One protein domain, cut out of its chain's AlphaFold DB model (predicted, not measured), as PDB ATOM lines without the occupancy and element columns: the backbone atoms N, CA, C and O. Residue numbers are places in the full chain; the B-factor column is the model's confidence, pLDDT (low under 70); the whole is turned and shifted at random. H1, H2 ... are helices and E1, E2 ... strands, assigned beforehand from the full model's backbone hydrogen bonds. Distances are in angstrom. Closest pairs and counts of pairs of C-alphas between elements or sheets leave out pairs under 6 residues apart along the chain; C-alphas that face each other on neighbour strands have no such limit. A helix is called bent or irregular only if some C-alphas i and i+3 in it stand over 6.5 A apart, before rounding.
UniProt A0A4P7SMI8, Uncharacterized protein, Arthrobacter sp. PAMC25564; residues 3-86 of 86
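Overview. This is residues 3 to 86 of the 86 residues of an uncharacterized protein of Arthrobacter sp. PAMC25564 (UniProt A0A4P7SMI8). One long, strongly twisted sheet of three antiparallel strands, order E2 - E1 - E3, has helices H1, H2 and H3 over one face; its other face is bare. The 84 printed residues hold E1 E2 H1 H2 H3 E3, a mixed class. The whole is compact, radius of gyration of the C-alphas 13.1 A, spanning 38 by 23 by 21 A.

Along the chain. Find C-alpha 3 at (267.879, 289.074, 153.432); E1 runs 31.4 A to residue 13. Then come E2, 16 to 22, H1, 24 to 27, H2, 34 to 43, and H3, 45 to 64, irregular: C-alphas 51 and 54 are 9.1 A apart. E3, residues 73 to 85, ends at (267.875, 283.530, 155.044).

Arrangement. In the hairpin E1 and E2, N 11 and O 18 are 2.8 A apart; towards E3, N 6 and O 81, 2.8 A. H2 and H3, two layers with the sheet, only just touch, only at the corner, with 3 pairs of C-alphas within 8 A, closest Val 41 and Leu 48, 6.0 A. Every O i to N i+4 pair is within hydrogen-bond range in H2, 10 of 16 in H3; H1 is too short.

Size, cuts and confidence. The printed part has no cut. Residues 63, 65 to 73 and 85 to 86 have pLDDT under 70.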
ATOM      1  N   LEU A   3     266.515 288.954 153.932       70.75
ATOM      2  CA  LEU A   3     267.879 289.074 153.432       70.75
ATOM      3  C   LEU A   3     268.793 289.357 154.615       70.75
ATOM      4  O   LEU A   3     268.395 290.076 155.534       70.75
ATOM      5  N   ALA A   4     270.001 288.818 154.576       74.06
ATOM      6  CA  ALA A   4     271.032 289.124 155.545       74.06
ATOM      7  C   ALA A   4     272.372 289.363 154.850       74.06
ATOM      8  O   ALA A   4     272.568 288.995 153.693       74.06
ATOM      9  N   ILE A   5     273.271 290.050 155.543       78.06
ATOM     10  CA  ILE A   5     274.618 290.312 155.051       78.06
ATOM     11  C   ILE A   5     275.506 289.148 155.462       78.06
ATOM     12  O   ILE A   5     275.580 288.819 156.638       78.06
ATOM     13  N   GLU A   6     276.222 288.574 154.510       83.06
ATOM     14  CA  GLU A   6     277.293 287.626 154.776       83.06
ATOM     15  C   GLU A   6     278.630 288.296 154.480       83.06
ATOM     16  O   GLU A   6     278.839 288.839 153.389       83.06
ATOM     17  N   TYR A   7     279.536 288.238 155.450       84.44
ATOM     18  CA  TYR A   7     280.941 288.535 155.232       84.44
ATOM     19  C   TYR A   7     281.719 287.228 155.240       84.44
ATOM     20  O   TYR A   7     281.563 286.412 156.146       84.44
ATOM     21  N   SER A   8     282.571 287.046 154.240       86.19
ATOM     22  CA  SER A   8     283.405 285.858 154.104       86.19
ATOM     23  C   SER A   8     284.805 286.236 153.655       86.19
ATOM     24  O   SER A   8     285.007 287.274 153.021       86.19
ATOM     25  N   PHE A   9     285.769 285.398 153.996       86.44
ATOM     26  CA  PHE A   9     287.136 285.507 153.514       86.44
ATOM     27  C   PHE A   9     287.764 284.127 153.449       86.44
ATOM     28  O   PHE A   9     287.309 283.184 154.102       86.44
ATOM     29  N   ARG A  10     288.825 284.013 152.663       85.38
ATOM     30  CA  ARG A  10     289.639 282.811 152.631       85.38
ATOM     31  C   ARG A  10     290.832 282.988 153.544       85.38
ATOM     32  O   ARG A  10     291.438 284.052 153.614       85.38
ATOM     33  N   LEU A  11     291.119 281.926 154.275       83.69
ATOM     34  CA  LEU A  11     292.283 281.785 155.116       83.69
ATOM     35  C   LEU A  11     293.100 280.627 154.557       83.69
ATOM     36  O   LEU A  11     292.704 279.464 154.673       83.69
ATOM     37  N   ARG A  12     294.220 280.934 153.914       82.00
ATOM     38  CA  ARG A  12     295.229 279.928 153.588       82.00
ATOM     39  C   ARG A  12     296.039 279.659 154.846       82.00
ATOM     40  O   ARG A  12     296.438 280.621 155.482       82.00
ATOM     41  N   TYR A  13     296.254 278.396 155.200       76.19
ATOM     42  CA  TYR A  13     297.130 277.946 156.278       76.19
ATOM     43  C   TYR A  13     297.965 276.757 155.815       76.19
ATOM     44  O   TYR A  13     297.404 275.718 155.457       76.19
ATOM     45  N   GLN A  14     299.291 276.908 155.843       75.06
ATOM     46  CA  GLN A  14     300.259 275.993 155.243       75.06
ATOM     47  C   GLN A  14     299.916 275.798 153.752       75.06
ATOM     48  O   GLN A  14     300.211 276.674 152.941       75.06
ATOM     49  N   ASP A  15     299.176 274.736 153.421       74.69
ATOM     50  CA  ASP A  15     298.694 274.415 152.067       74.69
ATOM     51  C   ASP A  15     297.165 274.242 151.977       74.69
ATOM     52  O   ASP A  15     296.627 273.907 150.920       74.69
ATOM     53  N   ASN A  16     296.439 274.458 153.076       76.38
ATOM     54  CA  ASN A  16     294.986 274.336 153.115       76.38
ATOM     55  C   ASN A  16     294.325 275.704 153.002       76.38
ATOM     56  O   ASN A  16     294.758 276.671 153.618       76.38
ATOM     57  N   THR A  17     293.238 275.782 152.242       83.38
ATOM     58  CA  THR A  17     292.402 276.982 152.172       83.38
ATOM     59  C   THR A  17     291.089 276.724 152.889       83.38
ATOM     60  O   THR A  17     290.360 275.791 152.555       83.38
ATOM     61  N   HIS A  18     290.776 277.584 153.849       83.12
ATOM     62  CA  HIS A  18     289.543 277.555 154.616       83.12
ATOM     63  C   HIS A  18     288.711 278.786 154.288       83.12
ATOM     64  O   HIS A  18     289.195 279.911 154.367       83.12
ATOM     65  N   GLU A  19     287.452 278.585 153.908       86.44
ATOM     66  CA  GLU A  19     286.497 279.685 153.806       86.44
ATOM     67  C   GLU A  19     285.910 279.944 155.193       86.44
ATOM     68  O   GLU A  19     285.300 279.062 155.800       86.44
ATOM     69  N   VAL A  20     286.123 281.153 155.698       84.31
ATOM     70  CA  VAL A  20     285.542 281.618 156.952       84.31
ATOM     71  C   VAL A  20     284.337 282.473 156.608       84.31
ATOM     72  O   VAL A  20     284.456 283.471 155.899       84.31
ATOM     73  N   VAL A  21     283.176 282.085 157.127       86.19
ATOM     74  CA  VAL A  21     281.911 282.795 156.933       86.19
ATOM     75  C   VAL A  21     281.449 283.342 158.273       86.19
ATOM     76  O   VAL A  21     281.252 282.585 159.219       86.19
ATOM     77  N   ILE A  22     281.261 284.656 158.351       84.06
ATOM     78  CA  ILE A  22     280.737 285.305 159.551       84.06
ATOM     79  C   ILE A  22     279.210 285.193 159.555       84.06
ATOM     80  O   ILE A  22     278.574 285.593 158.573       84.06
ATOM     81  N   PRO A  23     278.601 284.722 160.660       82.06
ATOM     82  CA  PRO A  23     277.156 284.704 160.811       82.06
ATOM     83  C   PRO A  23     276.551 286.099 160.635       82.06
ATOM     84  O   PRO A  23     276.965 287.061 161.283       82.06
ATOM     85  N   ALA A  24     275.520 286.202 159.800       81.19
ATOM     86  CA  ALA A  24     274.910 287.481 159.453       81.19
ATOM     87  C   ALA A  24     274.311 288.233 160.653       81.19
ATOM     88  O   ALA A  24     274.278 289.460 160.682       81.19
ATOM     89  N   GLU A  25     273.875 287.495 161.673       80.00
ATOM     90  CA  GLU A  25     273.402 288.030 162.952       80.00
ATOM     91  C   GLU A  25     274.458 288.856 163.701       80.00
ATOM     92  O   GLU A  25     274.106 289.779 164.431       80.00
ATOM     93  N   ARG A  26     275.749 288.577 163.481       78.38
ATOM     94  CA  ARG A  26     276.868 289.338 164.059       78.38
ATOM     95  C   ARG A  26     277.178 290.619 163.292       78.38
ATOM     96  O   ARG A  26     277.931 291.452 163.781       78.38
ATOM     97  N   LEU A  27     276.599 290.766 162.103       78.38
ATOM     98  CA  LEU A  27     276.777 291.912 161.214       78.38
ATOM     99  C   LEU A  27     275.560 292.845 161.221       78.38
ATOM    100  O   LEU A  27     275.549 293.848 160.506       78.38
ATOM    101  N   LEU A  28     274.534 292.530 162.019       73.88
ATOM    102  CA  LEU A  28     273.387 293.408 162.224       73.88
ATOM    103  C   LEU A  28     273.888 294.729 162.823       73.88
ATOM    104  O   LEU A  28     274.583 294.733 163.834       73.88
ATOM    105  N   ASP A  29     273.570 295.835 162.155       75.44
ATOM    106  CA  ASP A  29     273.974 297.202 162.518       75.44
ATOM    107  C   ASP A  29     275.476 297.527 162.390       75.44
ATOM    108  O   ASP A  29     275.920 298.604 162.797       75.44
ATOM    109  N   VAL A  30     276.264 296.648 161.762       72.94
ATOM    110  CA  VAL A  30     277.677 296.913 161.465       72.94
ATOM    111  C   VAL A  30     277.798 297.612 160.105       72.94
ATOM    112  O   VAL A  30     277.215 297.145 159.121       72.94
ATOM    113  N   PRO A  31     278.554 298.720 160.003       78.56
ATOM    114  CA  PRO A  31     278.907 299.307 158.717       78.56
ATOM    115  C   PRO A  31     279.499 298.266 157.756       78.56
ATOM    116  O   PRO A  31     280.360 297.470 158.128       78.56
ATOM    117  N   LEU A  32     279.023 298.273 156.507       73.00
ATOM    118  CA  LEU A  32     279.418 297.318 155.468       73.00
ATOM    119  C   LEU A  32     280.765 297.670 154.843       73.00
ATOM    120  O   LEU A  32     280.869 297.910 153.640       73.00
ATOM    121  N   ASP A  33     281.797 297.693 155.672       81.50
ATOM    122  CA  ASP A  33     283.168 297.864 155.235       81.50
ATOM    123  C   ASP A  33     284.068 296.771 155.816       81.50
ATOM    124  O   ASP A  33     283.886 296.280 156.931       81.50
ATOM    125  N   VAL A  34     285.035 296.358 155.002       75.88
ATOM    126  CA  VAL A  34     285.917 295.224 155.288       75.88
ATOM    127  C   VAL A  34     286.723 295.447 156.569       75.88
ATOM    128  O   VAL A  34     286.912 294.510 157.342       75.88
ATOM    129  N   GLU A  35     287.177 296.676 156.815       80.00
ATOM    130  CA  GLU A  35     288.026 297.012 157.958       80.00
ATOM    131  C   GLU A  35     287.242 296.976 159.277       80.00
ATOM    132  O   GLU A  35     287.709 296.397 160.260       80.00
ATOM    133  N   THR A  36     286.029 297.527 159.304       82.06
ATOM    134  CA  THR A  36     285.140 297.503 160.471       82.06
ATOM    135  C   THR A  36     284.706 296.085 160.802       82.06
ATOM    136  O   THR A  36     284.774 295.688 161.967       82.06
ATOM    137  N   VAL A  37     284.320 295.289 159.799       78.06
ATOM    138  CA  VAL A  37     283.956 293.883 160.020       78.06
ATOM    139  C   VAL A  37     285.156 293.086 160.531       78.06
ATOM    140  O   VAL A  37     285.023 292.320 161.485       78.06
ATOM    141  N   ARG A  38     286.349 293.311 159.966       79.44
ATOM    142  CA  ARG A  38     287.588 292.693 160.451       79.44
ATOM    143  C   ARG A  38     287.835 293.022 161.923       79.44
ATOM    144  O   ARG A  38     288.044 292.103 162.709       79.44
ATOM    145  N   ARG A  39     287.746 294.297 162.307       82.00
ATOM    146  CA  ARG A  39     287.924 294.722 163.704       82.00
ATOM    147  C   ARG A  39     286.912 294.082 164.643       82.00
ATOM    148  O   ARG A  39     287.288 293.684 165.738       82.00
ATOM    149  N   LEU A  40     285.650 293.973 164.235       81.62
ATOM    150  CA  LEU A  40     284.612 293.351 165.054       81.62
ATOM    151  C   LEU A  40     284.916 291.872 165.327       81.62
ATOM    152  O   LEU A  40     284.828 291.439 166.471       81.62
ATOM    153  N   VAL A  41     285.345 291.128 164.304       79.19
ATOM    154  CA  VAL A  41     285.776 289.729 164.463       79.19
ATOM    155  C   VAL A  41     286.991 289.610 165.366       79.19
ATOM    156  O   VAL A  41     287.025 288.749 166.235       79.19
ATOM    157  N   GLU A  42     287.990 290.467 165.166       80.75
ATOM    158  CA  GLU A  42     289.241 290.428 165.928       80.75
ATOM    159  C   GLU A  42     289.066 290.844 167.395       80.75
ATOM    160  O   GLU A  42     289.849 290.421 168.244       80.75
ATOM    161  N   HIS A  43     288.043 291.647 167.709       83.56
ATOM    162  CA  HIS A  43     287.733 292.071 169.074       83.56
ATOM    163  C   HIS A  43     286.817 291.107 169.843       83.56
ATOM    164  O   HIS A  43     286.849 291.114 171.075       83.56
ATOM    165  N   ASP A  44     285.999 290.304 169.159       85.25
ATOM    166  CA  ASP A  44     285.123 289.312 169.791       85.25
ATOM    167  C   ASP A  44     285.828 287.949 169.861       85.25
ATOM    168  O   ASP A  44     285.764 287.138 168.942       85.25
ATOM    169  N   ASP A  45     286.490 287.683 170.990       81.25
ATOM    170  CA  ASP A  45     287.225 286.435 171.237       81.25
ATOM    171  C   ASP A  45     286.351 285.171 171.122       81.25
ATOM    172  O   ASP A  45     286.854 284.105 170.759       81.25
ATOM    173  N   ALA A  46     285.054 285.264 171.437       85.19
ATOM    174  CA  ALA A  46     284.140 284.129 171.340       85.19
ATOM    175  C   ALA A  46     283.793 283.840 169.876       85.19
ATOM    176  O   ALA A  46     283.843 282.686 169.450       85.19
ATOM    177  N   LEU A  47     283.513 284.889 169.098       83.44
ATOM    178  CA  LEU A  47     283.308 284.784 167.656       83.44
ATOM    179  C   LEU A  47     284.578 284.296 166.953       83.44
ATOM    180  O   LEU A  47     284.514 283.411 166.105       83.44
ATOM    181  N   LEU A  48     285.743 284.809 167.344       82.25
ATOM    182  CA  LEU A  48     287.030 284.363 166.825       82.25
ATOM    183  C   LEU A  48     287.237 282.863 167.088       82.25
ATOM    184  O   LEU A  48     287.614 282.119 166.185       82.25
ATOM    185  N   ALA A  49     286.936 282.391 168.300       84.00
ATOM    186  CA  ALA A  49     287.038 280.974 168.634       84.00
ATOM    187  C   ALA A  49     286.039 280.096 167.866       84.00
ATOM    188  O   ALA A  49     286.373 278.969 167.509       84.00
ATOM    189  N   GLU A  50     284.841 280.599 167.580       85.12
ATOM    190  CA  GLU A  50     283.837 279.890 166.781       85.12
ATOM    191  C   GLU A  50     284.245 279.773 165.303       85.12
ATOM    192  O   GLU A  50     284.137 278.696 164.705       85.12
ATOM    193  N   LEU A  51     284.734 280.875 164.731       82.44
ATOM    194  CA  LEU A  51     285.106 280.980 163.321       82.44
ATOM    195  C   LEU A  51     286.394 280.227 163.009       82.44
ATOM    196  O   LEU A  51     286.461 279.501 162.019       82.44
ATOM    197  N   PHE A  52     287.410 280.396 163.853       79.75
ATOM    198  CA  PHE A  52     288.733 279.841 163.606       79.75
ATOM    199  C   PHE A  52     288.932 278.485 164.273       79.75
ATOM    200  O   PHE A  52     289.782 277.750 163.799       79.75
ATOM    201  N   ARG A  53     288.157 278.121 165.311       79.69
ATOM    202  CA  ARG A  53     288.204 276.827 166.028       79.69
ATOM    203  C   ARG A  53     289.615 276.239 166.144       79.69
ATOM    204  O   ARG A  53     290.369 276.649 167.024       79.69
ATOM    205  N   ASP A  54     289.956 275.313 165.251       76.19
ATOM    206  CA  ASP A  54     291.204 274.548 165.247       76.19
ATOM    207  C   ASP A  54     292.431 275.384 164.833       76.19
ATOM    208  O   ASP A  54     293.547 275.007 165.157       76.19
ATOM    209  N   PHE A  55     292.223 276.527 164.175       75.50
ATOM    210  CA  PHE A  55     293.247 277.463 163.679       75.50
ATOM    211  C   PHE A  55     293.430 278.695 164.584       75.50
ATOM    212  O   PHE A  55     294.203 279.606 164.275       75.50
ATOM    213  N   LEU A  56     292.662 278.788 165.677       80.38
ATOM    214  CA  LEU A  56     292.694 279.932 166.592       80.38
ATOM    215  C   LEU A  56     294.072 280.147 167.258       80.38
ATOM    216  O   LEU A  56     294.486 281.307 167.369       80.38
ATOM    217  N   PRO A  57     294.786 279.106 167.739       80.12
ATOM    218  CA  PRO A  57     296.117 279.274 168.327       80.12
ATOM    219  C   PRO A  57     297.111 279.926 167.361       80.12
ATOM    220  O   PRO A  57     297.803 280.876 167.731       80.12
ATOM    221  N   GLU A  58     297.122 279.460 166.118       76.31
ATOM    222  CA  GLU A  58     297.992 279.906 165.036       76.31
ATOM    223  C   GLU A  58     297.636 281.335 164.631       76.31
ATOM    224  O   GLU A  58     298.507 282.204 164.591       76.31
ATOM    225  N   TYR A  59     296.343 281.626 164.460       78.19
ATOM    226  CA  TYR A  59     295.861 282.982 164.203       78.19
ATOM    227  C   TYR A  59     296.292 283.972 165.299       78.19
ATOM    228  O   TYR A  59     296.742 285.085 165.021       78.19
ATOM    229  N   ARG A  60     296.224 283.574 166.576       79.75
ATOM    230  CA  ARG A  60     296.681 284.414 167.697       79.75
ATOM    231  C   ARG A  60     298.195 284.586 167.735       79.75
ATOM    232  O   ARG A  60     298.669 285.619 168.211       79.75
ATOM    233  N   GLN A  61     298.951 283.587 167.291       74.94
ATOM    234  CA  GLN A  61     300.399 283.691 167.160       74.94
ATOM    235  C   GLN A  61     300.770 284.687 166.051       74.94
ATOM    236  O   GLN A  61     301.646 285.520 166.278       74.94
ATOM    237  N   MET A  62     300.011 284.716 164.946       70.00
ATOM    238  CA  MET A  62     300.136 285.739 163.894       70.00
ATOM    239  C   MET A  62     299.894 287.151 164.389       70.00
ATOM    240  O   MET A  62     300.686 288.047 164.124       70.00
ATOM    241  N   ALA A  63     298.788 287.372 165.102       68.94
ATOM    242  CA  ALA A  63     298.409 288.712 165.537       68.94
ATOM    243  C   ALA A  63     299.476 289.354 166.446       68.94
ATOM    244  O   ALA A  63     299.533 290.575 166.580       68.94
ATOM    245  N   LYS A  64     300.330 288.532 167.068       71.69
ATOM    246  CA  LYS A  64     301.436 288.958 167.931       71.69
ATOM    247  C   LYS A  64     302.748 289.197 167.184       71.69
ATOM    248  O   LYS A  64     303.594 289.911 167.720       71.69
ATOM    249  N   ASP A  65     302.920 288.629 165.994       67.69
ATOM    250  CA  ASP A  65     304.123 288.774 165.177       67.69
ATOM    251  C   ASP A  65     303.757 289.191 163.739       67.69
ATOM    252  O   ASP A  65     303.401 288.354 162.909       67.69
ATOM    253  N   PRO A  66     303.866 290.487 163.401       59.19
ATOM    254  CA  PRO A  66     303.592 290.980 162.055       59.19
ATOM    255  C   PRO A  66     304.462 290.346 160.959       59.19
ATOM    256  O   PRO A  66     304.060 290.368 159.801       59.19
ATOM    257  N   ALA A  67     305.630 289.778 161.291       59.16
ATOM    258  CA  ALA A  67     306.467 289.045 160.337       59.16
ATOM    259  C   ALA A  67     305.978 287.604 160.100       59.16
ATOM    260  O   ALA A  67     306.395 286.965 159.138       59.16
ATOM    261  N   TYR A  68     305.071 287.110 160.951       56.06
ATOM    262  CA  TYR A  68     304.384 285.828 160.803       56.06
ATOM    263  C   TYR A  68     303.215 285.902 159.803       56.06
ATOM    264  O   TYR A  68     302.724 284.858 159.381       56.06
ATOM    265  N   TRP A  69     302.862 287.103 159.301       56.16
ATOM    266  CA  TRP A  69     302.265 287.277 157.962       56.16
ATOM    267  C   TRP A  69     303.298 286.864 156.899       56.16
ATOM    268  O   TRP A  69     303.857 287.674 156.165       56.16
ATOM    269  N   SER A  70     303.623 285.582 156.905       53.50
ATOM    270  CA  SER A  70     304.567 284.920 156.024       53.50
ATOM    271  C   SER A  70     303.788 283.978 155.115       53.50
ATOM    272  O   SER A  70     302.599 283.751 155.329       53.50
ATOM    273  N   GLU A  71     304.454 283.441 154.097       56.56
ATOM    274  CA  GLU A  71     303.902 282.609 153.020       56.56
ATOM    275  C   GLU A  71     302.965 281.468 153.466       56.56
ATOM    276  O   GLU A  71     302.290 280.904 152.612       56.56
ATOM    277  N   GLU A  72     302.897 281.131 154.757       60.06
ATOM    278  CA  GLU A  72     302.073 280.065 155.323       60.06
ATOM    279  C   GLU A  72     300.687 280.488 155.823       60.06
ATOM    280  O   GLU A  72     299.840 279.608 155.938       60.06
ATOM    281  N   LEU A  73     300.403 281.767 156.112       66.38
ATOM    282  CA  LEU A  73     299.031 282.191 156.420       66.38
ATOM    283  C   LEU A  73     298.666 283.496 155.722       66.38
ATOM    284  O   LEU A  73     299.237 284.555 155.980       66.38
ATOM    285  N   GLU A  74     297.658 283.415 154.867       72.69
ATOM    286  CA  GLU A  74     297.207 284.533 154.052       72.69
ATOM    287  C   GLU A  74     295.693 284.654 154.146       72.69
ATOM    288  O   GLU A  74     294.968 283.663 154.036       72.69
ATOM    289  N   ARG A  75     295.224 285.881 154.384       77.38
ATOM    290  CA  ARG A  75     293.809 286.224 154.323       77.38
ATOM    291  C   ARG A  75     293.546 286.970 153.028       77.38
ATOM    292  O   ARG A  75     294.048 288.079 152.850       77.38
ATOM    293  N   ASP A  76     292.741 286.377 152.165       80.44
ATOM    294  CA  ASP A  76     292.419 286.913 150.850       80.44
ATOM    295  C   ASP A  76     290.929 286.740 150.511       80.44
ATOM    296  O   ASP A  76     290.118 286.293 151.330       80.44
ATOM    297  N   ASP A  77     290.550 287.195 149.312       82.62
ATOM    298  CA  ASP A  77     289.194 287.078 148.763       82.62
ATOM    299  C   ASP A  77     288.074 287.572 149.711       82.62
ATOM    300  O   ASP A  77     286.974 287.015 149.744       82.62
ATOM    301  N   GLU A  78     288.328 288.647 150.468       84.62
ATOM    302  CA  GLU A  78     287.347 289.241 151.384       84.62
ATOM    303  C   GLU A  78     286.121 289.765 150.625       84.62
ATOM    304  O   GLU A  78     286.224 290.583 149.704       84.62
ATOM    305  N   ARG A  79     284.934 289.294 151.013       84.81
ATOM    306  CA  ARG A  79     283.680 289.552 150.299       84.81
ATOM    307  C   ARG A  79     282.533 289.836 151.250       84.81
ATOM    308  O   ARG A  79     282.311 289.103 152.207       84.81
ATOM    309  N   ILE A  80     281.756 290.856 150.898       81.31
ATOM    310  CA  ILE A  80     280.448 291.160 151.482       81.31
ATOM    311  C   ILE A  80     279.387 290.840 150.430       81.31
ATOM    312  O   ILE A  80     279.456 291.353 149.311       81.31
ATOM    313  N   LYS A  81     278.397 290.012 150.771       83.81
ATOM    314  CA  LYS A  81     277.256 289.705 149.896       83.81
ATOM    315  C   LYS A  81     275.938 289.718 150.667       83.81
ATOM    316  O   LYS A  81     275.908 289.505 151.873       83.81
ATOM    317  N   LEU A  82     274.840 289.962 149.956       79.25
ATOM    318  CA  LEU A  82     273.488 289.768 150.479       79.25
ATOM    319  C   LEU A  82     273.067 288.322 150.212       79.25
ATOM    320  O   LEU A  82     273.114 287.873 149.068       79.25
ATOM    321  N   VAL A  83     272.657 287.610 151.255       79.56
ATOM    322  CA  VAL A  83     272.172 286.228 151.190       79.56
ATOM    323  C   VAL A  83     270.723 286.143 151.648       79.56
ATOM    324  O   VAL A  83     270.282 286.897 152.515       79.56
ATOM    325  N   GLU A  84     269.965 285.226 151.056       77.44
ATOM    326  CA  GLU A  84     268.631 284.889 151.547       77.44
ATOM    327  C   GLU A  84     268.743 284.000 152.785       77.44
ATOM    328  O   GLU A  84     269.483 283.018 152.792       77.44
ATOM    329  N   VAL A  85     267.989 284.341 153.829       69.06
ATOM    330  CA  VAL A  85     267.875 283.530 155.044       69.06
ATOM    331  C   VAL A  85     266.554 282.774 154.982       69.06
ATOM    332  O   VAL A  85     265.487 283.401 154.929       69.06
ATOM    333  N   VAL A  86     266.650 281.442 154.941       62.84
ATOM    334  CA  VAL A  86     265.517 280.499 154.903       62.84
ATOM    335  C   VAL A  86     264.958 280.281 156.303       62.84
ATOM    336  O   VAL A  86     265.766 280.035 157.223       62.84
TER     337      VAL A  86